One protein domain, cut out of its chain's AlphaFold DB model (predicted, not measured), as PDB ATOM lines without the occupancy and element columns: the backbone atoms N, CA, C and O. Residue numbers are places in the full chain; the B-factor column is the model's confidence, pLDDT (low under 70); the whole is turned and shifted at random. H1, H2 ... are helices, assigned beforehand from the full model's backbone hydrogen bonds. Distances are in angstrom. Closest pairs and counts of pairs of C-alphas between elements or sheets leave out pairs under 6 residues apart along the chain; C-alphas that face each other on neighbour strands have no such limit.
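What this domain is: This is residues 259 to 419 of the 675 residues of the protein "DHC_N1 domain-containing protein" of Mesocestoides corti (UniProt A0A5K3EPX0). Two pairs of long antiparallel helices, H1 with H2 and H4 with H6, follow each other along a thin rod; they overlap near its middle, where the short H3 lies beside the end of H2 and the first half of H4. Little H5 sits at the far tip, between H4 and H6, and residues 290 to 295 stick out at the other. The printed part has 161 residues with six named helices, H1 to H6, and no named strand: all helix. It is extended, with a radius of gyration of the C-alphas of 24.8 A and spans of 82 by 29 by 23 A.

How they stand to each other: H1, residues 261 to 283, and H2, residues 296 to 325, form a hairpin at 5 degrees, closest at C-alphas 264 and 318, 6.5 A. H3, residues 329 to 344, only just touches H2, with 3 pairs of C-alphas within 8 A. H4, residues 349 to 379, touches H2 with residues 351 to 355 alone; C-alphas 323 and 355 are closest, 6.6 A. H6, residues 394 to 418, touches H4, opposite ways at a shallow tilt of 9 degrees; C-alphas 367 and 409 are closest, 6.2 A. H2, H3, H4 and H6 are an up-and-down bundle, each running against the one before. H1 and H6 are apart. Every O i to N i+4 pair is within hydrogen-bond range in H1, H2 and H5, residues 381 to 387; H3 has 8 of 12, H4 22 of 27, H6 17 of 21.

Where its parts are: H1 starts at C-alpha 261 (73.858, -60.938, 68.788) and spans 32.0 A; H2 spans 44.0 A, H3 19.9 A, H4 45.4 A, H5 10.1 A. H6 spans 37.4 A, to C-alpha 418 (72.358, -77.720, 51.508).

The domain as a whole: C-alphas 293 and 382 are farthest apart, 84.1 A. The printed part has no cut; the link from H1 to H2 is long. pLDDT is under 70 for 30 residues, among them 387 to 404 and 413 to 419.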
ATOM      1  N   VAL A 259      78.857 -60.959  68.415       68.06
ATOM      2  CA  VAL A 259      79.186 -60.038  69.529       68.06
ATOM      3  C   VAL A 259      78.038 -59.067  69.836       68.06
ATOM      4  O   VAL A 259      77.783 -58.738  70.991       68.06
ATOM      5  N   VAL A 260      77.306 -58.651  68.800       75.75
ATOM      6  CA  VAL A 260      76.109 -57.795  68.897       75.75
ATOM      7  C   VAL A 260      74.819 -58.640  68.951       75.75
ATOM      8  O   VAL A 260      73.720 -58.102  69.113       75.75
ATOM      9  N   GLY A 261      74.950 -59.970  68.888       78.88
ATOM     10  CA  GLY A 261      73.858 -60.938  68.788       78.88
ATOM     11  C   GLY A 261      72.821 -60.797  69.898       78.88
ATOM     12  O   GLY A 261      71.636 -60.737  69.607       78.88
ATOM     13  N   ALA A 262      73.242 -60.581  71.151       82.19
ATOM     14  CA  ALA A 262      72.316 -60.396  72.275       82.19
ATOM     15  C   ALA A 262      71.341 -59.216  72.072       82.19
ATOM     16  O   ALA A 262      70.149 -59.334  72.348       82.19
ATOM     17  N   THR A 263      71.827 -58.090  71.540       85.56
ATOM     18  CA  THR A 263      70.976 -56.916  71.273       85.56
ATOM     19  C   THR A 263      70.060 -57.130  70.068       85.56
ATOM     20  O   THR A 263      68.910 -56.698  70.081       85.56
ATOM     21  N   LEU A 264      70.538 -57.833  69.037       85.06
ATOM     22  CA  LEU A 264      69.738 -58.173  67.859       85.06
ATOM     23  C   LEU A 264      68.654 -59.200  68.204       85.06
ATOM     24  O   LEU A 264      67.510 -59.009  67.806       85.06
ATOM     25  N   SER A 265      68.968 -60.213  69.013       87.00
ATOM     26  CA  SER A 265      68.000 -61.175  69.553       87.00
ATOM     27  C   SER A 265      66.937 -60.484  70.402       87.00
ATOM     28  O   SER A 265      65.759 -60.802  70.286       87.00
ATOM     29  N   GLN A 266      67.309 -59.473  71.197       87.69
ATOM     30  CA  GLN A 266      66.330 -58.670  71.932       87.69
ATOM     31  C   GLN A 266      65.408 -57.878  70.989       87.69
ATOM     32  O   GLN A 266      64.199 -57.818  71.218       87.69
ATOM     33  N   HIS A 267      65.942 -57.301  69.907       88.19
ATOM     34  CA  HIS A 267      65.115 -56.646  68.888       88.19
ATOM     35  C   HIS A 267      64.188 -57.632  68.158       88.19
ATOM     36  O   HIS A 267      63.038 -57.279  67.904       88.19
ATOM     37  N   LEU A 268      64.649 -58.855  67.866       88.50
ATOM     38  CA  LEU A 268      63.828 -59.923  67.281       88.50
ATOM     39  C   LEU A 268      62.704 -60.356  68.224       88.50
ATOM     40  O   LEU A 268      61.561 -60.455  67.792       88.50
ATOM     41  N   ALA A 269      62.996 -60.532  69.514       89.62
ATOM     42  CA  ALA A 269      61.998 -60.888  70.518       89.62
ATOM     43  C   ALA A 269      60.924 -59.799  70.678       89.62
ATOM     44  O   ALA A 269      59.734 -60.100  70.770       89.62
ATOM     45  N   ASN A 270      61.326 -58.522  70.659       90.81
ATOM     46  CA  ASN A 270      60.382 -57.403  70.673       90.81
ATOM     47  C   ASN A 270      59.511 -57.388  69.409       90.81
ATOM     48  O   ASN A 270      58.298 -57.234  69.511       90.81
ATOM     49  N   LEU A 271      60.113 -57.603  68.235       91.69
ATOM     50  CA  LEU A 271      59.387 -57.672  66.968       91.69
ATOM     51  C   LEU A 271      58.395 -58.841  66.951       91.69
ATOM     52  O   LEU A 271      57.257 -58.660  66.531       91.69
ATOM     53  N   TYR A 272      58.787 -60.008  67.465       92.44
ATOM     54  CA  TYR A 272      57.894 -61.157  67.598       92.44
ATOM     55  C   TYR A 272      56.718 -60.862  68.536       92.44
ATOM     56  O   TYR A 272      55.582 -61.195  68.214       92.44
ATOM     57  N   LYS A 273      56.949 -60.165  69.654       92.44
ATOM     58  CA  LYS A 273      55.873 -59.742  70.560       92.44
ATOM     59  C   LYS A 273      54.898 -58.768  69.890       92.44
ATOM     60  O   LYS A 273      53.690 -58.956  69.983       92.44
ATOM     61  N   GLU A 274      55.412 -57.763  69.182       93.31
ATOM     62  CA  GLU A 274      54.582 -56.827  68.409       93.31
ATOM     63  C   GLU A 274      53.784 -57.550  67.309       93.31
ATOM     64  O   GLU A 274      52.609 -57.244  67.090       93.31
ATOM     65  N   TYR A 275      54.395 -58.542  66.655       93.62
ATOM     66  CA  TYR A 275      53.719 -59.412  65.697       93.62
ATOM     67  C   TYR A 275      52.597 -60.223  66.359       93.62
ATOM     68  O   TYR A 275      51.487 -60.247  65.835       93.62
ATOM     69  N   GLN A 276      52.838 -60.838  67.523       92.88
ATOM     70  CA  GLN A 276      51.811 -61.584  68.258       92.88
ATOM     71  C   GLN A 276      50.617 -60.699  68.639       92.88
ATOM     72  O   GLN A 276      49.472 -61.144  68.553       92.88
ATOM     73  N   ASP A 277      50.863 -59.446  69.031       93.38
ATOM     74  CA  ASP A 277      49.799 -58.483  69.321       93.38
ATOM     75  C   ASP A 277      49.013 -58.124  68.045       93.38
ATOM     76  O   ASP A 277      47.781 -58.095  68.059       93.38
ATOM     77  N   ALA A 278      49.695 -57.906  66.914       92.31
ATOM     78  CA  ALA A 278      49.052 -57.665  65.619       92.31
ATOM     79  C   ALA A 278      48.239 -58.876  65.125       92.31
ATOM     80  O   ALA A 278      47.135 -58.698  64.607       92.31
ATOM     81  N   TYR A 279      48.755 -60.091  65.324       91.69
ATOM     82  CA  TYR A 279      48.086 -61.352  65.011       91.69
ATOM     83  C   TYR A 279      46.800 -61.503  65.828       91.69
ATOM     84  O   TYR A 279      45.731 -61.655  65.242       91.69
ATOM     85  N   LYS A 280      46.871 -61.341  67.157       91.12
ATOM     86  CA  LYS A 280      45.695 -61.391  68.048       91.12
ATOM     87  C   LYS A 280      44.636 -60.362  67.670       91.12
ATOM     88  O   LYS A 280      43.466 -60.692  67.518       91.12
ATOM     89  N   ASN A 281      45.057 -59.120  67.424       91.00
ATOM     90  CA  ASN A 281      44.152 -58.053  66.994       91.00
ATOM     91  C   ASN A 281      43.438 -58.366  65.671       91.00
ATOM     92  O   ASN A 281      42.371 -57.807  65.419       91.00
ATOM     93  N   PHE A 282      44.028 -59.198  64.809       89.56
ATOM     94  CA  PHE A 282      43.408 -59.642  63.566       89.56
ATOM     95  C   PHE A 282      42.489 -60.853  63.784       89.56
ATOM     96  O   PHE A 282      41.367 -60.836  63.286       89.56
ATOM     97  N   THR A 283      42.917 -61.858  64.556       87.75
ATOM     98  CA  THR A 283      42.137 -63.082  64.832       87.75
ATOM     99  C   THR A 283      40.913 -62.841  65.714       87.75
ATOM    100  O   THR A 283      39.914 -63.542  65.579       87.75
ATOM    101  N   ASP A 284      40.968 -61.847  66.604       87.62
ATOM    102  CA  ASP A 284      39.865 -61.499  67.512       87.62
ATOM    103  C   ASP A 284      38.729 -60.744  66.797       87.62
ATOM    104  O   ASP A 284      37.648 -60.530  67.356       87.62
ATOM    105  N   LEU A 285      38.944 -60.332  65.544       83.19
ATOM    106  CA  LEU A 285      37.886 -59.769  64.717       83.19
ATOM    107  C   LEU A 285      36.935 -60.892  64.302       83.19
ATOM    108  O   LEU A 285      37.226 -61.654  63.386       83.19
ATOM    109  N   ASN A 286      35.760 -60.954  64.927       77.69
ATOM    110  CA  ASN A 286      34.671 -61.809  64.453       77.69
ATOM    111  C   ASN A 286      34.189 -61.301  63.088       77.69
ATOM    112  O   ASN A 286      33.398 -60.357  63.000       77.69
ATOM    113  N   MET A 287      34.712 -61.897  62.018       82.25
ATOM    114  CA  MET A 287      34.402 -61.522  60.648       82.25
ATOM    115  C   MET A 287      34.318 -62.744  59.743       82.25
ATOM    116  O   MET A 287      35.103 -63.675  59.875       82.25
ATOM    117  N   ASP A 288      33.403 -62.697  58.778       84.81
ATOM    118  CA  ASP A 288      33.316 -63.704  57.724       84.81
ATOM    119  C   ASP A 288      34.431 -63.466  56.696       84.81
ATOM    120  O   ASP A 288      34.346 -62.573  55.847       84.81
ATOM    121  N   CYS A 289      35.499 -64.254  56.793       84.19
ATOM    122  CA  CYS A 289      36.644 -64.183  55.882       84.19
ATOM    123  C   CYS A 289      36.389 -64.840  54.511       84.19
ATOM    124  O   CYS A 289      37.138 -64.609  53.561       84.19
ATOM    125  N   LEU A 290      35.300 -65.602  54.381       85.94
ATOM    126  CA  LEU A 290      34.932 -66.370  53.192       85.94
ATOM    127  C   LEU A 290      33.805 -65.701  52.374       85.94
ATOM    128  O   LEU A 290      33.402 -66.227  51.334       85.94
ATOM    129  N   SER A 291      33.241 -64.578  52.836       84.88
ATOM    130  CA  SER A 291      32.104 -63.901  52.188       84.88
ATOM    131  C   SER A 291      32.509 -63.295  50.854       84.88
ATOM    132  O   SER A 291      33.364 -62.412  50.834       84.88
ATOM    133  N   THR A 292      31.855 -63.709  49.758       82.31
ATOM    134  CA  THR A 292      32.117 -63.179  48.409       82.31
ATOM    135  C   THR A 292      31.584 -61.770  48.154       82.31
ATOM    136  O   THR A 292      32.106 -61.073  47.286       82.31
ATOM    137  N   GLU A 293      30.624 -61.335  48.961       77.88
ATOM    138  CA  GLU A 293      29.869 -60.090  48.790       77.88
ATOM    139  C   GLU A 293      30.502 -58.905  49.519       77.88
ATOM    140  O   GLU A 293      30.355 -57.758  49.105       77.88
ATOM    141  N   ASN A 294      31.200 -59.180  50.625       82.06
ATOM    142  CA  ASN A 294      31.713 -58.150  51.512       82.06
ATOM    143  C   ASN A 294      33.230 -57.991  51.383       82.06
ATOM    144  O   ASN A 294      34.005 -58.921  51.610       82.06
ATOM    145  N   ASP A 295      33.663 -56.752  51.159       86.31
ATOM    146  CA  ASP A 295      35.086 -56.385  51.099       86.31
ATOM    147  C   ASP A 295      35.700 -56.114  52.481       86.31
ATOM    148  O   ASP A 295      36.827 -55.623  52.591       86.31
ATOM    149  N   VAL A 296      34.964 -56.381  53.565       88.50
ATOM    150  CA  VAL A 296      35.433 -56.113  54.933       88.50
ATOM    151  C   VAL A 296      36.701 -56.915  55.222       88.50
ATOM    152  O   VAL A 296      37.683 -56.340  55.699       88.50
ATOM    153  N   PHE A 297      36.712 -58.203  54.866       88.38
ATOM    154  CA  PHE A 297      37.894 -59.058  54.975       88.38
ATOM    155  C   PHE A 297      39.053 -58.530  54.126       88.38
ATOM    156  O   PHE A 297      40.131 -58.299  54.666       88.38
ATOM    157  N   LEU A 298      38.820 -58.220  52.845       88.06
ATOM    158  CA  LEU A 298      39.853 -57.707  51.931       88.06
ATOM    159  C   LEU A 298      40.519 -56.427  52.462       88.06
ATOM    160  O   LEU A 298      41.743 -56.296  52.461       88.06
ATOM    161  N   LYS A 299      39.723 -55.492  52.995       90.69
ATOM    162  CA  LYS A 299      40.240 -54.249  53.589       90.69
ATOM    163  C   LYS A 299      41.034 -54.506  54.870       90.69
ATOM    164  O   LYS A 299      42.020 -53.815  55.120       90.69
ATOM    165  N   LYS A 300      40.603 -55.451  55.711       90.12
ATOM    166  CA  LYS A 300      41.276 -55.773  56.980       90.12
ATOM    167  C   LYS A 300      42.554 -56.577  56.760       90.12
ATOM    168  O   LYS A 300      43.577 -56.207  57.326       90.12
ATOM    169  N   VAL A 301      42.523 -57.592  55.898       90.88
ATOM    170  CA  VAL A 301      43.697 -58.405  55.554       90.88
ATOM    171  C   VAL A 301      44.736 -57.577  54.794       90.88
ATOM    172  O   VAL A 301      45.925 -57.711  55.050       90.88
ATOM    173  N   GLY A 302      44.310 -56.629  53.949       91.69
ATOM    174  CA  GLY A 302      45.216 -55.666  53.315       91.69
ATOM    175  C   GLY A 302      45.942 -54.775  54.329       91.69
ATOM    176  O   GLY A 302      47.156 -54.612  54.245       91.69
ATOM    177  N   LYS A 303      45.227 -54.255  55.339       92.31
ATOM    178  CA  LYS A 303      45.849 -53.501  56.445       92.31
ATOM    179  C   LYS A 303      46.808 -54.365  57.260       92.31
ATOM    180  O   LYS A 303      47.885 -53.894  57.601       92.31
ATOM    181  N   TYR A 304      46.429 -55.611  57.546       92.81
ATOM    182  CA  TYR A 304      47.297 -56.567  58.228       92.81
ATOM    183  C   TYR A 304      48.583 -56.816  57.430       92.81
ATOM    184  O   TYR A 304      49.669 -56.661  57.973       92.81
ATOM    185  N   PHE A 305      48.487 -57.095  56.126       93.50
ATOM    186  CA  PHE A 305      49.668 -57.315  55.290       93.50
ATOM    187  C   PHE A 305      50.577 -56.090  55.181       93.50
ATOM    188  O   PHE A 305      51.784 -56.272  55.097       93.50
ATOM    189  N   HIS A 306      50.038 -54.871  55.241       92.81
ATOM    190  CA  HIS A 306      50.871 -53.669  55.296       92.81
ATOM    191  C   HIS A 306      51.667 -53.575  56.610       92.81
ATOM    192  O   HIS A 306      52.849 -53.257  56.597       92.81
ATOM    193  N   VAL A 307      51.061 -53.954  57.742       93.94
ATOM    194  CA  VAL A 307      51.777 -54.067  59.029       93.94
ATOM    195  C   VAL A 307      52.849 -55.166  58.976       93.94
ATOM    196  O   VAL A 307      53.949 -54.984  59.494       93.94
ATOM    197  N   ILE A 308      52.565 -56.296  58.320       92.00
ATOM    198  CA  ILE A 308      53.559 -57.360  58.103       92.00
ATOM    199  C   ILE A 308      54.717 -56.879  57.221       92.00
ATOM    200  O   ILE A 308      55.870 -57.189  57.508       92.00
ATOM    201  N   GLU A 309      54.444 -56.085  56.189       92.12
ATOM    202  CA  GLU A 309      55.473 -55.494  55.327       92.12
ATOM    203  C   GLU A 309      56.422 -54.567  56.114       92.12
ATOM    204  O   GLU A 309      57.644 -54.639  55.949       92.12
ATOM    205  N   ASP A 310      55.893 -53.775  57.053       92.88
ATOM    206  CA  ASP A 310      56.705 -52.964  57.971       92.88
ATOM    207  C   ASP A 310      57.600 -53.833  58.871       92.88
ATOM    208  O   ASP A 310      58.783 -53.527  59.091       92.88
ATOM    209  N   PHE A 311      57.069 -54.951  59.378       91.94
ATOM    210  CA  PHE A 311      57.867 -55.924  60.123       91.94
ATOM    211  C   PHE A 311      58.942 -56.567  59.242       91.94
ATOM    212  O   PHE A 311      60.076 -56.700  59.698       91.94
ATOM    213  N   ASP A 312      58.646 -56.906  57.986       91.62
ATOM    214  CA  ASP A 312      59.616 -57.449  57.027       91.62
ATOM    215  C   ASP A 312      60.767 -56.459  56.753       91.62
ATOM    216  O   ASP A 312      61.939 -56.850  56.704       91.62
ATOM    217  N   HIS A 313      60.491 -55.155  56.657       91.75
ATOM    218  CA  HIS A 313      61.531 -54.125  56.532       91.75
ATOM    219  C   HIS A 313      62.434 -54.022  57.770       91.75
ATOM    220  O   HIS A 313      63.667 -53.935  57.646       91.75
ATOM    221  N   ARG A 314      61.850 -54.070  58.972       91.25
ATOM    222  CA  ARG A 314      62.610 -54.091  60.233       91.25
ATOM    223  C   ARG A 314      63.448 -55.362  60.354       91.25
ATOM    224  O   ARG A 314      64.639 -55.272  60.650       91.25
ATOM    225  N   MET A 315      62.862 -56.516  60.033       89.56
ATOM    226  CA  MET A 315      63.547 -57.809  59.966       89.56
ATOM    227  C   MET A 315      64.722 -57.767  58.995       89.56
ATOM    228  O   MET A 315      65.821 -58.176  59.359       89.56
ATOM    229  N   THR A 316      64.539 -57.190  57.805       90.12
ATOM    230  CA  THR A 316      65.627 -57.029  56.830       90.12
ATOM    231  C   THR A 316      66.812 -56.281  57.446       90.12
ATOM    232  O   THR A 316      67.956 -56.699  57.304       90.12
ATOM    233  N   THR A 317      66.555 -55.188  58.167       89.88
ATOM    234  CA  THR A 317      67.618 -54.381  58.787       89.88
ATOM    235  C   THR A 317      68.389 -55.180  59.841       89.88
ATOM    236  O   THR A 317      69.616 -55.094  59.910       89.88
ATOM    237  N   ILE A 318      67.685 -55.995  60.634       87.94
ATOM    238  CA  ILE A 318      68.291 -56.881  61.639       87.94
ATOM    239  C   ILE A 318      69.136 -57.967  60.964       87.94
ATOM    240  O   ILE A 318      70.279 -58.188  61.363       87.94
ATOM    241  N   VAL A 319      68.596 -58.615  59.930       88.19
ATOM    242  CA  VAL A 319      69.274 -59.675  59.174       88.19
ATOM    243  C   VAL A 319      70.545 -59.139  58.514       88.19
ATOM    244  O   VAL A 319      71.613 -59.716  58.696       88.19
ATOM    245  N   LEU A 320      70.470 -57.996  57.826       88.00
ATOM    246  CA  LEU A 320      71.630 -57.371  57.182       88.00
ATOM    247  C   LEU A 320      72.723 -56.996  58.185       88.00
ATOM    248  O   LEU A 320      73.902 -57.212  57.912       88.00
ATOM    249  N   LYS A 321      72.340 -56.482  59.358       87.75
ATOM    250  CA  LYS A 321      73.296 -56.173  60.425       87.75
ATOM    251  C   LYS A 321      73.952 -57.432  61.000       87.75
ATOM    252  O   LYS A 321      75.144 -57.436  61.278       87.75
ATOM    253  N   ASN A 322      73.202 -58.523  61.133       86.12
ATOM    254  CA  ASN A 322      73.772 -59.803  61.550       86.12
ATOM    255  C   ASN A 322      74.789 -60.319  60.510       86.12
ATOM    256  O   ASN A 322      75.912 -60.673  60.862       86.12
ATOM    257  N   PHE A 323      74.462 -60.248  59.215       85.75
ATOM    258  CA  PHE A 323      75.394 -60.604  58.136       85.75
ATOM    259  C   PHE A 323      76.633 -59.699  58.062       85.75
ATOM    260  O   PHE A 323      77.728 -60.180  57.752       85.75
ATOM    261  N   SER A 324      76.506 -58.397  58.342       84.19
ATOM    262  CA  SER A 324      77.667 -57.498  58.356       84.19
ATOM    263  C   SER A 324      78.644 -57.844  59.473       84.19
ATOM    264  O   SER A 324      79.853 -57.806  59.236       84.19
ATOM    265  N   ASP A 325      78.114 -58.228  60.636       83.94
ATOM    266  CA  ASP A 325      78.869 -58.488  61.864       83.94
ATOM    267  C   ASP A 325      79.442 -59.923  61.930       83.94
ATOM    268  O   ASP A 325      80.194 -60.245  62.853       83.94
ATOM    269  N   CYS A 326      79.126 -60.785  60.954       83.56
ATOM    270  CA  CYS A 326      79.708 -62.124  60.834       83.56
ATOM    271  C   CYS A 326      81.204 -62.048  60.448       83.56
ATOM    272  O   CYS A 326      81.526 -61.460  59.408       83.56
ATOM    273  N   PRO A 327      82.119 -62.644  61.246       82.12
ATOM    274  CA  PRO A 327      83.560 -62.556  61.002       82.12
ATOM    275  C   PRO A 327      84.091 -63.598  60.005       82.12
ATOM    276  O   PRO A 327      85.120 -63.361  59.383       82.12
ATOM    277  N   ASP A 328      83.425 -64.747  59.877       82.88
ATOM    278  CA  ASP A 328      83.892 -65.913  59.126       82.88
ATOM    279  C   ASP A 328      82.760 -66.605  58.344       82.88
ATOM    280  O   ASP A 328      81.559 -66.387  58.576       82.88
ATOM    281  N   ALA A 329      83.147 -67.482  57.411       84.75
ATOM    282  CA  ALA A 329      82.207 -68.264  56.609       84.75
ATOM    283  C   ALA A 329      81.309 -69.143  57.494       84.75
ATOM    284  O   ALA A 329      80.100 -69.213  57.272       84.75
ATOM    285  N   ALA A 330      81.860 -69.753  58.550       82.06
ATOM    286  CA  ALA A 330      81.101 -70.616  59.453       82.06
ATOM    287  C   ALA A 330      79.995 -69.865  60.216       82.06
ATOM    288  O   ALA A 330      78.879 -70.381  60.320       82.06
ATOM    289  N   SER A 331      80.252 -68.652  60.724       83.19
ATOM    290  CA  SER A 331      79.195 -67.843  61.354       83.19
ATOM    291  C   SER A 331      78.147 -67.399  60.344       83.19
ATOM    292  O   SER A 331      76.958 -67.457  60.641       83.19
ATOM    293  N   THR A 332      78.568 -67.048  59.128       85.06
ATOM    294  CA  THR A 332      77.654 -66.659  58.047       85.06
ATOM    295  C   THR A 332      76.716 -67.812  57.665       85.06
ATOM    296  O   THR A 332      75.505 -67.616  57.569       85.06
ATOM    297  N   PHE A 333      77.239 -69.039  57.542       83.00
ATOM    298  CA  PHE A 333      76.428 -70.243  57.330       83.00
ATOM    299  C   PHE A 333      75.440 -70.480  58.471       83.00
ATOM    300  O   PHE A 333      74.261 -70.722  58.216       83.00
ATOM    301  N   LYS A 334      75.883 -70.370  59.730       83.56
ATOM    302  CA  LYS A 334      74.983 -70.502  60.885       83.56
ATOM    303  C   LYS A 334      73.854 -69.477  60.832       83.56
ATOM    304  O   LYS A 334      72.707 -69.850  61.037       83.56
ATOM    305  N   THR A 335      74.151 -68.222  60.499       84.00
ATOM    306  CA  THR A 335      73.137 -67.173  60.327       84.00
ATOM    307  C   THR A 335      72.131 -67.538  59.232       84.00
ATOM    308  O   THR A 335      70.925 -67.422  59.456       84.00
ATOM    309  N   ILE A 336      72.588 -68.068  58.093       85.06
ATOM    310  CA  ILE A 336      71.702 -68.546  57.017       85.06
ATOM    311  C   ILE A 336      70.776 -69.662  57.516       85.06
ATOM    312  O   ILE A 336      69.567 -69.591  57.302       85.06
ATOM    313  N   PHE A 337      71.314 -70.658  58.224       81.94
ATOM    314  CA  PHE A 337      70.517 -71.768  58.754       81.94
ATOM    315  C   PHE A 337      69.533 -71.338  59.846       81.94
ATOM    316  O   PHE A 337      68.420 -71.856  59.889       81.94
ATOM    317  N   MET A 338      69.912 -70.382  60.699       83.94
ATOM    318  CA  MET A 338      69.043 -69.877  61.765       83.94
ATOM    319  C   MET A 338      67.831 -69.131  61.204       83.94
ATOM    320  O   MET A 338      66.714 -69.368  61.653       83.94
ATOM    321  N   PHE A 339      68.019 -68.256  60.210       82.88
ATOM    322  CA  PHE A 339      66.897 -67.529  59.606       82.88
ATOM    323  C   PHE A 339      66.105 -68.380  58.600       82.88
ATOM    324  O   PHE A 339      64.888 -68.222  58.489       82.88
ATOM    325  N   GLY A 340      66.756 -69.311  57.893       83.50
ATOM    326  CA  GLY A 340      66.097 -70.294  57.032       83.50
ATOM    327  C   GLY A 340      65.111 -69.654  56.033       83.50
ATOM    328  O   GLY A 340      65.493 -68.723  55.322       83.50
ATOM    329  N   PRO A 341      63.833 -70.090  55.983       82.31
ATOM    330  CA  PRO A 341      62.825 -69.552  55.059       82.31
ATOM    331  C   PRO A 341      62.505 -68.064  55.218       82.31
ATOM    332  O   PRO A 341      61.999 -67.459  54.275       82.31
ATOM    333  N   LEU A 342      62.836 -67.443  56.357       84.25
ATOM    334  CA  LEU A 342      62.662 -65.998  56.541       84.25
ATOM    335  C   LEU A 342      63.484 -65.197  55.524       84.25
ATOM    336  O   LEU A 342      63.082 -64.103  55.137       84.25
ATOM    337  N   LEU A 343      64.609 -65.748  55.058       84.31
ATOM    338  CA  LEU A 343      65.447 -65.127  54.031       84.31
ATOM    339  C   LEU A 343      64.781 -65.150  52.648       84.31
ATOM    340  O   LEU A 343      65.050 -64.273  51.835       84.31
ATOM    341  N   SER A 344      63.881 -66.106  52.400       83.25
ATOM    342  CA  SER A 344      63.165 -66.272  51.128       83.25
ATOM    343  C   SER A 344      61.943 -65.356  50.991       83.25
ATOM    344  O   SER A 344      61.294 -65.346  49.943       83.25
ATOM    345  N   ARG A 345      61.602 -64.578  52.027       85.69
ATOM    346  CA  ARG A 345      60.471 -63.642  51.988       85.69
ATOM    347  C   ARG A 345      60.726 -62.532  50.957       85.69
ATOM    348  O   ARG A 345      61.851 -62.039  50.858       85.69
ATOM    349  N   PRO A 346      59.696 -62.073  50.223       84.19
ATOM    350  CA  PRO A 346      59.857 -61.251  49.017       84.19
ATOM    351  C   PRO A 346      60.559 -59.906  49.250       84.19
ATOM    352  O   PRO A 346      61.244 -59.406  48.365       84.19
ATOM    353  N   VAL A 347      60.418 -59.322  50.443       87.00
ATOM    354  CA  VAL A 347      61.063 -58.049  50.813       87.00
ATOM    355  C   VAL A 347      62.533 -58.240  51.211       87.00
ATOM    356  O   VAL A 347      63.348 -57.327  51.045       87.00
ATOM    357  N   ILE A 348      62.871 -59.417  51.742       86.62
ATOM    358  CA  ILE A 348      64.162 -59.714  52.371       86.62
ATOM    359  C   ILE A 348      65.123 -60.339  51.346       86.62
ATOM    360  O   ILE A 348      66.256 -59.870  51.215       86.62
ATOM    361  N   ALA A 349      64.649 -61.308  50.556       85.12
ATOM    362  CA  ALA A 349      65.419 -62.029  49.540       85.12
ATOM    363  C   ALA A 349      66.285 -61.129  48.630       85.12
ATOM    364  O   ALA A 349      67.502 -61.315  48.621       85.12
ATOM    365  N   PRO A 350      65.745 -60.091  47.948       85.75
ATOM    366  CA  PRO A 350      66.547 -59.276  47.028       85.75
ATOM    367  C   PRO A 350      67.635 -58.460  47.737       85.75
ATOM    368  O   PRO A 350      68.597 -58.016  47.114       85.75
ATOM    369  N   LYS A 351      67.494 -58.223  49.046       84.62
ATOM    370  CA  LYS A 351      68.460 -57.443  49.821       84.62
ATOM    371  C   LYS A 351      69.606 -58.300  50.349       84.62
ATOM    372  O   LYS A 351      70.661 -57.736  50.604       84.62
ATOM    373  N   ILE A 352      69.446 -59.616  50.489       83.44
ATOM    374  CA  ILE A 352      70.487 -60.513  51.027       83.44
ATOM    375  C   ILE A 352      71.459 -60.994  49.940       83.44
ATOM    376  O   ILE A 352      72.552 -61.446  50.270       83.44
ATOM    377  N   ASP A 353      71.135 -60.831  48.653       80.12
ATOM    378  CA  ASP A 353      71.975 -61.292  47.535       80.12
ATOM    379  C   ASP A 353      73.456 -60.900  47.680       80.12
ATOM    380  O   ASP A 353      74.340 -61.740  47.522       80.12
ATOM    381  N   HIS A 354      73.747 -59.652  48.068       81.75
ATOM    382  CA  HIS A 354      75.121 -59.179  48.284       81.75
ATOM    383  C   HIS A 354      75.856 -59.900  49.436       81.75
ATOM    384  O   HIS A 354      77.077 -60.051  49.392       81.75
ATOM    385  N   CYS A 355      75.137 -60.379  50.457       82.38
ATOM    386  CA  CYS A 355      75.712 -61.121  51.580       82.38
ATOM    387  C   CYS A 355      76.237 -62.498  51.147       82.38
ATOM    388  O   CYS A 355      77.233 -62.968  51.697       82.38
ATOM    389  N   PHE A 356      75.625 -63.124  50.133       81.81
ATOM    390  CA  PHE A 356      76.122 -64.387  49.577       81.81
ATOM    391  C   PHE A 356      77.454 -64.218  48.836       81.81
ATOM    392  O   PHE A 356      78.295 -65.110  48.904       81.81
ATOM    393  N   TYR A 357      77.708 -63.069  48.198       82.44
ATOM    394  CA  TYR A 357      79.027 -62.796  47.611       82.44
ATOM    395  C   TYR A 357      80.106 -62.689  48.690       82.44
ATOM    396  O   TYR A 357      81.158 -63.308  48.562       82.44
ATOM    397  N   LYS A 358      79.814 -61.994  49.797       82.38
ATOM    398  CA  LYS A 358      80.728 -61.905  50.948       82.38
ATOM    399  C   LYS A 358      81.021 -63.284  51.560       82.38
ATOM    400  O   LYS A 358      82.151 -63.555  51.950       82.38
ATOM    401  N   LEU A 359      80.027 -64.179  51.609       85.19
ATOM    402  CA  LEU A 359      80.234 -65.573  52.020       85.19
ATOM    403  C   LEU A 359      81.237 -66.287  51.102       85.19
ATOM    404  O   LEU A 359      82.143 -66.949  51.598       85.19
ATOM    405  N   ILE A 360      81.094 -66.134  49.783       82.56
ATOM    406  CA  ILE A 360      82.013 -66.733  48.806       82.56
ATOM    407  C   ILE A 360      83.428 -66.166  48.976       82.56
ATOM    408  O   ILE A 360      84.386 -66.932  48.955       82.56
ATOM    409  N   GLU A 361      83.572 -64.859  49.204       84.81
ATOM    410  CA  GLU A 361      84.872 -64.236  49.488       84.81
ATOM    411  C   GLU A 361      85.520 -64.806  50.760       84.81
ATOM    412  O   GLU A 361      86.704 -65.146  50.742       84.81
ATOM    413  N   PHE A 362      84.753 -64.983  51.843       84.19
ATOM    414  CA  PHE A 362      85.259 -65.620  53.064       84.19
ATOM    415  C   PHE A 362      85.703 -67.060  52.824       84.19
ATOM    416  O   PHE A 362      86.782 -67.454  53.263       84.19
ATOM    417  N   MET A 363      84.908 -67.837  52.088       82.31
ATOM    418  CA  MET A 363      85.272 -69.206  51.734       82.31
ATOM    419  C   MET A 363      86.535 -69.259  50.875       82.31
ATOM    420  O   MET A 363      87.395 -70.105  51.109       82.31
ATOM    421  N   HIS A 364      86.666 -68.353  49.905       81.62
ATOM    422  CA  HIS A 364      87.853 -68.263  49.061       81.62
ATOM    423  C   HIS A 364      89.102 -67.964  49.898       81.62
ATOM    424  O   HIS A 364      90.080 -68.703  49.810       81.62
ATOM    425  N   SER A 365      89.032 -66.964  50.782       86.19
ATOM    426  CA  SER A 365      90.132 -66.622  51.692       86.19
ATOM    427  C   SER A 365      90.507 -67.777  52.630       86.19
ATOM    428  O   SER A 365      91.692 -68.006  52.870       86.19
ATOM    429  N   ASP A 366      89.529 -68.516  53.164       83.62
ATOM    430  CA  ASP A 366      89.783 -69.655  54.057       83.62
ATOM    431  C   ASP A 366      90.416 -70.847  53.320       83.62
ATOM    432  O   ASP A 366      91.273 -71.542  53.879       83.62
ATOM    433  N   LEU A 367      90.023 -71.091  52.065       81.75
ATOM    434  CA  LEU A 367      90.628 -72.118  51.211       81.75
ATOM    435  C   LEU A 367      92.055 -71.738  50.801       81.75
ATOM    436  O   LEU A 367      92.946 -72.592  50.833       81.75
ATOM    437  N   ASP A 368      92.295 -70.465  50.493       87.19
ATOM    438  CA  ASP A 368      93.634 -69.953  50.205       87.19
ATOM    439  C   ASP A 368      94.558 -70.075  51.421       87.19
ATOM    440  O   ASP A 368      95.696 -70.523  51.277       87.19
ATOM    441  N   GLU A 369      94.084 -69.789  52.637       85.75
ATOM    442  CA  GLU A 369      94.874 -70.036  53.853       85.75
ATOM    443  C   GLU A 369      95.150 -71.528  54.081       85.75
ATOM    444  O   GLU A 369      96.259 -71.891  54.490       85.75
ATOM    445  N   CYS A 370      94.196 -72.421  53.782       79.75
ATOM    446  CA  CYS A 370      94.441 -73.868  53.820       79.75
ATOM    447  C   CYS A 370      95.561 -74.267  52.845       79.75
ATOM    448  O   CYS A 370      96.469 -75.015  53.225       79.75
ATOM    449  N   LYS A 371      95.541 -73.726  51.622       79.62
ATOM    450  CA  LYS A 371      96.570 -73.959  50.601       79.62
ATOM    451  C   LYS A 371      97.927 -73.393  51.015       79.62
ATOM    452  O   LYS A 371      98.916 -74.116  51.001       79.62
ATOM    453  N   LEU A 372      97.980 -72.135  51.449       86.62
ATOM    454  CA  LEU A 372      99.216 -71.505  51.912       86.62
ATOM    455  C   LEU A 372      99.810 -72.258  53.104       86.62
ATOM    456  O   LEU A 372     101.025 -72.419  53.190       86.62
ATOM    457  N   THR A 373      98.969 -72.737  54.022       83.19
ATOM    458  CA  THR A 373      99.415 -73.565  55.148       83.19
ATOM    459  C   THR A 373     100.031 -74.869  54.650       83.19
ATOM    460  O   THR A 373     101.110 -75.232  55.119       83.19
ATOM    461  N   LEU A 374      99.408 -75.538  53.676       78.19
ATOM    462  CA  LEU A 374      99.957 -76.743  53.057       78.19
ATOM    463  C   LEU A 374     101.320 -76.471  52.400       78.19
ATOM    464  O   LEU A 374     102.303 -77.130  52.737       78.19
ATOM    465  N   ASP A 375     101.398 -75.454  51.542       79.12
ATOM    466  CA  ASP A 375     102.605 -75.099  50.789       79.12
ATOM    467  C   ASP A 375     103.771 -74.715  51.720       79.12
ATOM    468  O   ASP A 375     104.897 -75.184  51.535       79.12
ATOM    469  N   ARG A 376     103.506 -73.927  52.777       83.44
ATOM    470  CA  ARG A 376     104.517 -73.549  53.787       83.44
ATOM    471  C   ARG A 376     105.117 -74.779  54.479       83.44
ATOM    472  O   ARG A 376     106.331 -74.851  54.648       83.44
ATOM    473  N   HIS A 377     104.294 -75.752  54.866       74.31
ATOM    474  CA  HIS A 377     104.766 -76.944  55.585       74.31
ATOM    475  C   HIS A 377     105.393 -77.990  54.651       74.31
ATOM    476  O   HIS A 377     106.272 -78.730  55.085       74.31
ATOM    477  N   LEU A 378     105.012 -78.026  53.369       71.88
ATOM    478  CA  LEU A 378     105.704 -78.827  52.354       71.88
ATOM    479  C   LEU A 378     107.089 -78.254  52.014       71.88
ATOM    480  O   LEU A 378     108.024 -79.020  51.785       71.88
ATOM    481  N   ALA A 379     107.242 -76.926  52.020       76.44
ATOM    482  CA  ALA A 379     108.511 -76.260  51.727       76.44
ATOM    483  C   ALA A 379     109.559 -76.407  52.849       76.44
ATOM    484  O   ALA A 379     110.758 -76.402  52.572       76.44
ATOM    485  N   SER A 380     109.134 -76.548  54.109       75.56
ATOM    486  CA  SER A 380     110.041 -76.659  55.258       75.56
ATOM    487  C   SER A 380     109.789 -77.917  56.085       75.56
ATOM    488  O   SER A 380     108.808 -78.025  56.823       75.56
ATOM    489  N   GLN A 381     110.746 -78.841  56.021       64.38
ATOM    490  CA  GLN A 381     110.671 -80.149  56.671       64.38
ATOM    491  C   GLN A 381     110.633 -80.075  58.208       64.38
ATOM    492  O   GLN A 381     110.159 -81.007  58.853       64.38
ATOM    493  N   ASP A 382     111.112 -78.979  58.801       72.25
ATOM    494  CA  ASP A 382     111.098 -78.778  60.252       72.25
ATOM    495  C   ASP A 382     109.744 -78.261  60.761       72.25
ATOM    496  O   ASP A 382     109.240 -78.788  61.749       72.25
ATOM    497  N   MET A 383     109.070 -77.367  60.025       70.94
ATOM    498  CA  MET A 383     107.686 -76.961  60.336       70.94
ATOM    499  C   MET A 383     106.721 -78.146  60.227       70.94
ATOM    500  O   MET A 383     105.792 -78.274  61.021       70.94
ATOM    501  N   LEU A 384     106.960 -79.057  59.276       64.81
ATOM    502  CA  LEU A 384     106.183 -80.290  59.164       64.81
ATOM    503  C   LEU A 384     106.364 -81.187  60.397       64.81
ATOM    504  O   LEU A 384     105.390 -81.754  60.881       64.81
ATOM    505  N   LYS A 385     107.582 -81.295  60.944       66.44
ATOM    506  CA  LYS A 385     107.833 -82.049  62.186       66.44
ATOM    507  C   LYS A 385     107.167 -81.401  63.402       66.44
ATOM    508  O   LYS A 385     106.724 -82.127  64.284       66.44
ATOM    509  N   GLU A 386     107.091 -80.073  63.445       72.69
ATOM    510  CA  GLU A 386     106.421 -79.325  64.518       72.69
ATOM    511  C   GLU A 386     104.888 -79.416  64.449       72.69
ATOM    512  O   GLU A 386     104.228 -79.430  65.487       72.69
ATOM    513  N   ALA A 387     104.320 -79.523  63.244       63.84
ATOM    514  CA  ALA A 387     102.878 -79.656  63.025       63.84
ATOM    515  C   ALA A 387     102.328 -81.064  63.326       63.84
ATOM    516  O   ALA A 387     101.122 -81.235  63.521       63.84
ATOM    517  N   ILE A 388     103.194 -82.080  63.378       68.44
ATOM    518  CA  ILE A 388     102.819 -83.450  63.737       68.44
ATOM    519  C   ILE A 388     102.548 -83.538  65.245       68.44
ATOM    520  O   ILE A 388     103.326 -83.076  66.078       68.44
ATOM    521  N   PHE A 389     101.443 -84.188  65.616       63.53
ATOM    522  CA  PHE A 389     101.106 -84.445  67.016       63.53
ATOM    523  C   PHE A 389     102.241 -85.171  67.752       63.53
ATOM    524  O   PHE A 389     102.834 -86.132  67.255       63.53
ATOM    525  N   LYS A 390     102.495 -84.748  68.993       61.94
ATOM    526  CA  LYS A 390     103.496 -85.371  69.864       61.94
ATOM    527  C   LYS A 390     103.206 -86.876  69.987       61.94
ATOM    528  O   LYS A 390     102.084 -87.253  70.311       61.94
ATOM    529  N   ASN A 391     104.229 -87.708  69.763       57.34
ATOM    530  CA  ASN A 391     104.212 -89.185  69.790       57.34
ATOM    531  C   ASN A 391     103.720 -89.912  68.519       57.34
ATOM    532  O   ASN A 391     103.652 -91.141  68.535       57.34
ATOM    533  N   LEU A 392     103.424 -89.214  67.414       52.66
ATOM    534  CA  LEU A 392     103.109 -89.855  66.128       52.66
ATOM    535  C   LEU A 392     104.363 -90.038  65.246       52.66
ATOM    536  O   LEU A 392     105.195 -89.130  65.177       52.66
ATOM    537  N   PRO A 393     104.523 -91.189  64.554       55.47
ATOM    538  CA  PRO A 393     105.602 -91.377  63.586       55.47
ATOM    539  C   PRO A 393     105.545 -90.353  62.434       55.47
ATOM    540  O   PRO A 393     104.456 -89.909  62.075       55.47
ATOM    541  N   PRO A 394     106.680 -90.015  61.788       57.94
ATOM    542  CA  PRO A 394     106.755 -88.905  60.829       57.94
ATOM    543  C   PRO A 394     105.813 -89.050  59.626       57.94
ATOM    544  O   PRO A 394     105.163 -88.091  59.228       57.94
ATOM    545  N   ALA A 395     105.717 -90.256  59.060       52.75
ATOM    546  CA  ALA A 395     104.901 -90.513  57.874       52.75
ATOM    547  C   ALA A 395     103.395 -90.514  58.192       52.75
ATOM    548  O   ALA A 395     102.621 -89.824  57.532       52.75
ATOM    549  N   SER A 396     102.975 -91.240  59.233       48.62
ATOM    550  CA  SER A 396     101.566 -91.305  59.643       48.62
ATOM    551  C   SER A 396     101.075 -90.001  60.273       48.62
ATOM    552  O   SER A 396      99.924 -89.623  60.082       48.62
ATOM    553  N   GLY A 397     101.952 -89.274  60.966       57.19
ATOM    554  CA  GLY A 397     101.688 -87.933  61.472       57.19
ATOM    555  C   GLY A 397     101.466 -86.915  60.354       57.19
ATOM    556  O   GLY A 397     100.491 -86.168  60.407       57.19
ATOM    557  N   ALA A 398     102.316 -86.920  59.321       59.84
ATOM    558  CA  ALA A 398     102.157 -86.045  58.158       59.84
ATOM    559  C   ALA A 398     100.867 -86.350  57.379       59.84
ATOM    560  O   ALA A 398     100.163 -85.424  56.984       59.84
ATOM    561  N   MET A 399     100.512 -87.634  57.222       57.12
ATOM    562  CA  MET A 399      99.237 -88.051  56.619       57.12
ATOM    563  C   MET A 399      98.020 -87.630  57.454       57.12
ATOM    564  O   MET A 399      97.023 -87.164  56.910       57.12
ATOM    565  N   ALA A 400      98.074 -87.772  58.781       59.75
ATOM    566  CA  ALA A 400      96.976 -87.357  59.653       59.75
ATOM    567  C   ALA A 400      96.774 -85.833  59.630       59.75
ATOM    568  O   ALA A 400      95.639 -85.358  59.614       59.75
ATOM    569  N   TRP A 401      97.867 -85.071  59.598       69.75
ATOM    570  CA  TRP A 401      97.839 -83.617  59.485       69.75
ATOM    571  C   TRP A 401      97.297 -83.148  58.124       69.75
ATOM    572  O   TRP A 401      96.410 -82.292  58.085       69.75
ATOM    573  N   SER A 402      97.734 -83.746  57.008       62.16
ATOM    574  CA  SER A 402      97.202 -83.402  55.680       62.16
ATOM    575  C   SER A 402      95.714 -83.745  55.556       62.16
ATOM    576  O   SER A 402      94.942 -82.956  55.014       62.16
ATOM    577  N   MET A 403      95.282 -84.860  56.152       62.88
ATOM    578  CA  MET A 403      93.870 -85.239  56.242       62.88
ATOM    579  C   MET A 403      93.044 -84.236  57.066       62.88
ATOM    580  O   MET A 403      91.878 -84.002  56.764       62.88
ATOM    581  N   GLN A 404      93.616 -83.611  58.099       68.50
ATOM    582  CA  GLN A 404      92.928 -82.565  58.871       68.50
ATOM    583  C   GLN A 404      92.745 -81.272  58.072       68.50
ATOM    584  O   GLN A 404      91.679 -80.663  58.155       68.50
ATOM    585  N   LEU A 405      93.746 -80.875  57.282       71.31
ATOM    586  CA  LEU A 405      93.617 -79.748  56.355       71.31
ATOM    587  C   LEU A 405      92.566 -80.024  55.277       71.31
ATOM    588  O   LEU A 405      91.734 -79.159  55.010       71.31
ATOM    589  N   LEU A 406      92.552 -81.241  54.727       68.69
ATOM    590  CA  LEU A 406      91.535 -81.662  53.766       68.69
ATOM    591  C   LEU A 406      90.130 -81.605  54.381       68.69
ATOM    592  O   LEU A 406      89.255 -80.939  53.837       68.69
ATOM    593  N   ARG A 407      89.935 -82.189  55.571       70.94
ATOM    594  CA  ARG A 407      88.655 -82.127  56.299       70.94
ATOM    595  C   ARG A 407      88.205 -80.697  56.587       70.94
ATOM    596  O   ARG A 407      87.011 -80.418  56.557       70.94
ATOM    597  N   ARG A 408      89.137 -79.783  56.881       76.06
ATOM    598  CA  ARG A 408      88.828 -78.360  57.092       76.06
ATOM    599  C   ARG A 408      88.316 -77.702  55.809       76.06
ATOM    600  O   ARG A 408      87.326 -76.980  55.873       76.06
ATOM    601  N   ALA A 409      88.952 -77.968  54.669       71.69
ATOM    602  CA  ALA A 409      88.494 -77.473  53.371       71.69
ATOM    603  C   ALA A 409      87.123 -78.066  52.991       71.69
ATOM    604  O   ALA A 409      86.211 -77.339  52.600       71.69
ATOM    605  N   GLU A 410      86.933 -79.371  53.189       70.19
ATOM    606  CA  GLU A 410      85.663 -80.059  52.928       70.19
ATOM    607  C   GLU A 410      84.520 -79.553  53.819       70.19
ATOM    608  O   GLU A 410      83.399 -79.376  53.342       70.19
ATOM    609  N   ALA A 411      84.788 -79.266  55.097       70.88
ATOM    610  CA  ALA A 411      83.793 -78.746  56.035       70.88
ATOM    611  C   ALA A 411      83.284 -77.339  55.672       70.88
ATOM    612  O   ALA A 411      82.167 -76.989  56.045       70.88
ATOM    613  N   LEU A 412      84.073 -76.542  54.943       71.25
ATOM    614  CA  LEU A 412      83.635 -75.253  54.396       71.25
ATOM    615  C   LEU A 412      82.752 -75.437  53.156       71.25
ATOM    616  O   LEU A 412      81.831 -74.657  52.936       71.25
ATOM    617  N   MET A 413      83.009 -76.480  52.363       69.06
ATOM    618  CA  MET A 413      82.294 -76.755  51.113       69.06
ATOM    619  C   MET A 413      80.992 -77.544  51.311       69.06
ATOM    620  O   MET A 413      80.046 -77.375  50.542       69.06
ATOM    621  N   SER A 414      80.901 -78.399  52.332       67.94
ATOM    622  CA  SER A 414      79.724 -79.246  52.578       67.94
ATOM    623  C   SER A 414      78.407 -78.485  52.835       67.94
ATOM    624  O   SER A 414      77.374 -78.926  52.311       67.94
ATOM    625  N   PRO A 415      78.374 -77.328  53.532       65.31
ATOM    626  CA  PRO A 415      77.133 -76.600  53.785       65.31
ATOM    627  C   PRO A 415      76.558 -75.954  52.518       65.31
ATOM    628  O   PRO A 415      75.340 -75.839  52.407       65.31
ATOM    629  N   LEU A 416      77.392 -75.621  51.518       62.97
ATOM    630  CA  LEU A 416      76.917 -75.132  50.213       62.97
ATOM    631  C   LEU A 416      75.999 -76.140  49.513       62.97
ATOM    632  O   LEU A 416      75.100 -75.732  48.783       62.97
ATOM    633  N   ARG A 417      76.182 -77.448  49.752       60.72
ATOM    634  CA  ARG A 417      75.315 -78.487  49.165       60.72
ATOM    635  C   ARG A 417      73.863 -78.367  49.630       60.72
ATOM    636  O   ARG A 417      72.973 -78.755  48.882       60.72
ATOM    637  N   HIS A 418      73.652 -77.822  50.829       58.38
ATOM    638  CA  HIS A 418      72.358 -77.720  51.508       58.38
ATOM    639  C   HIS A 418      71.693 -76.349  51.313       58.38
ATOM    640  O   HIS A 418      70.538 -76.165  51.692       58.38
ATOM    641  N   ILE A 419      72.409 -75.381  50.733       56.66
ATOM    642  CA  ILE A 419      71.844 -74.093  50.344       56.66
ATOM    643  C   ILE A 419      71.264 -74.239  48.936       56.66
ATOM    644  O   ILE A 419      71.971 -74.119  47.932       56.66
TER     645      ILE A 419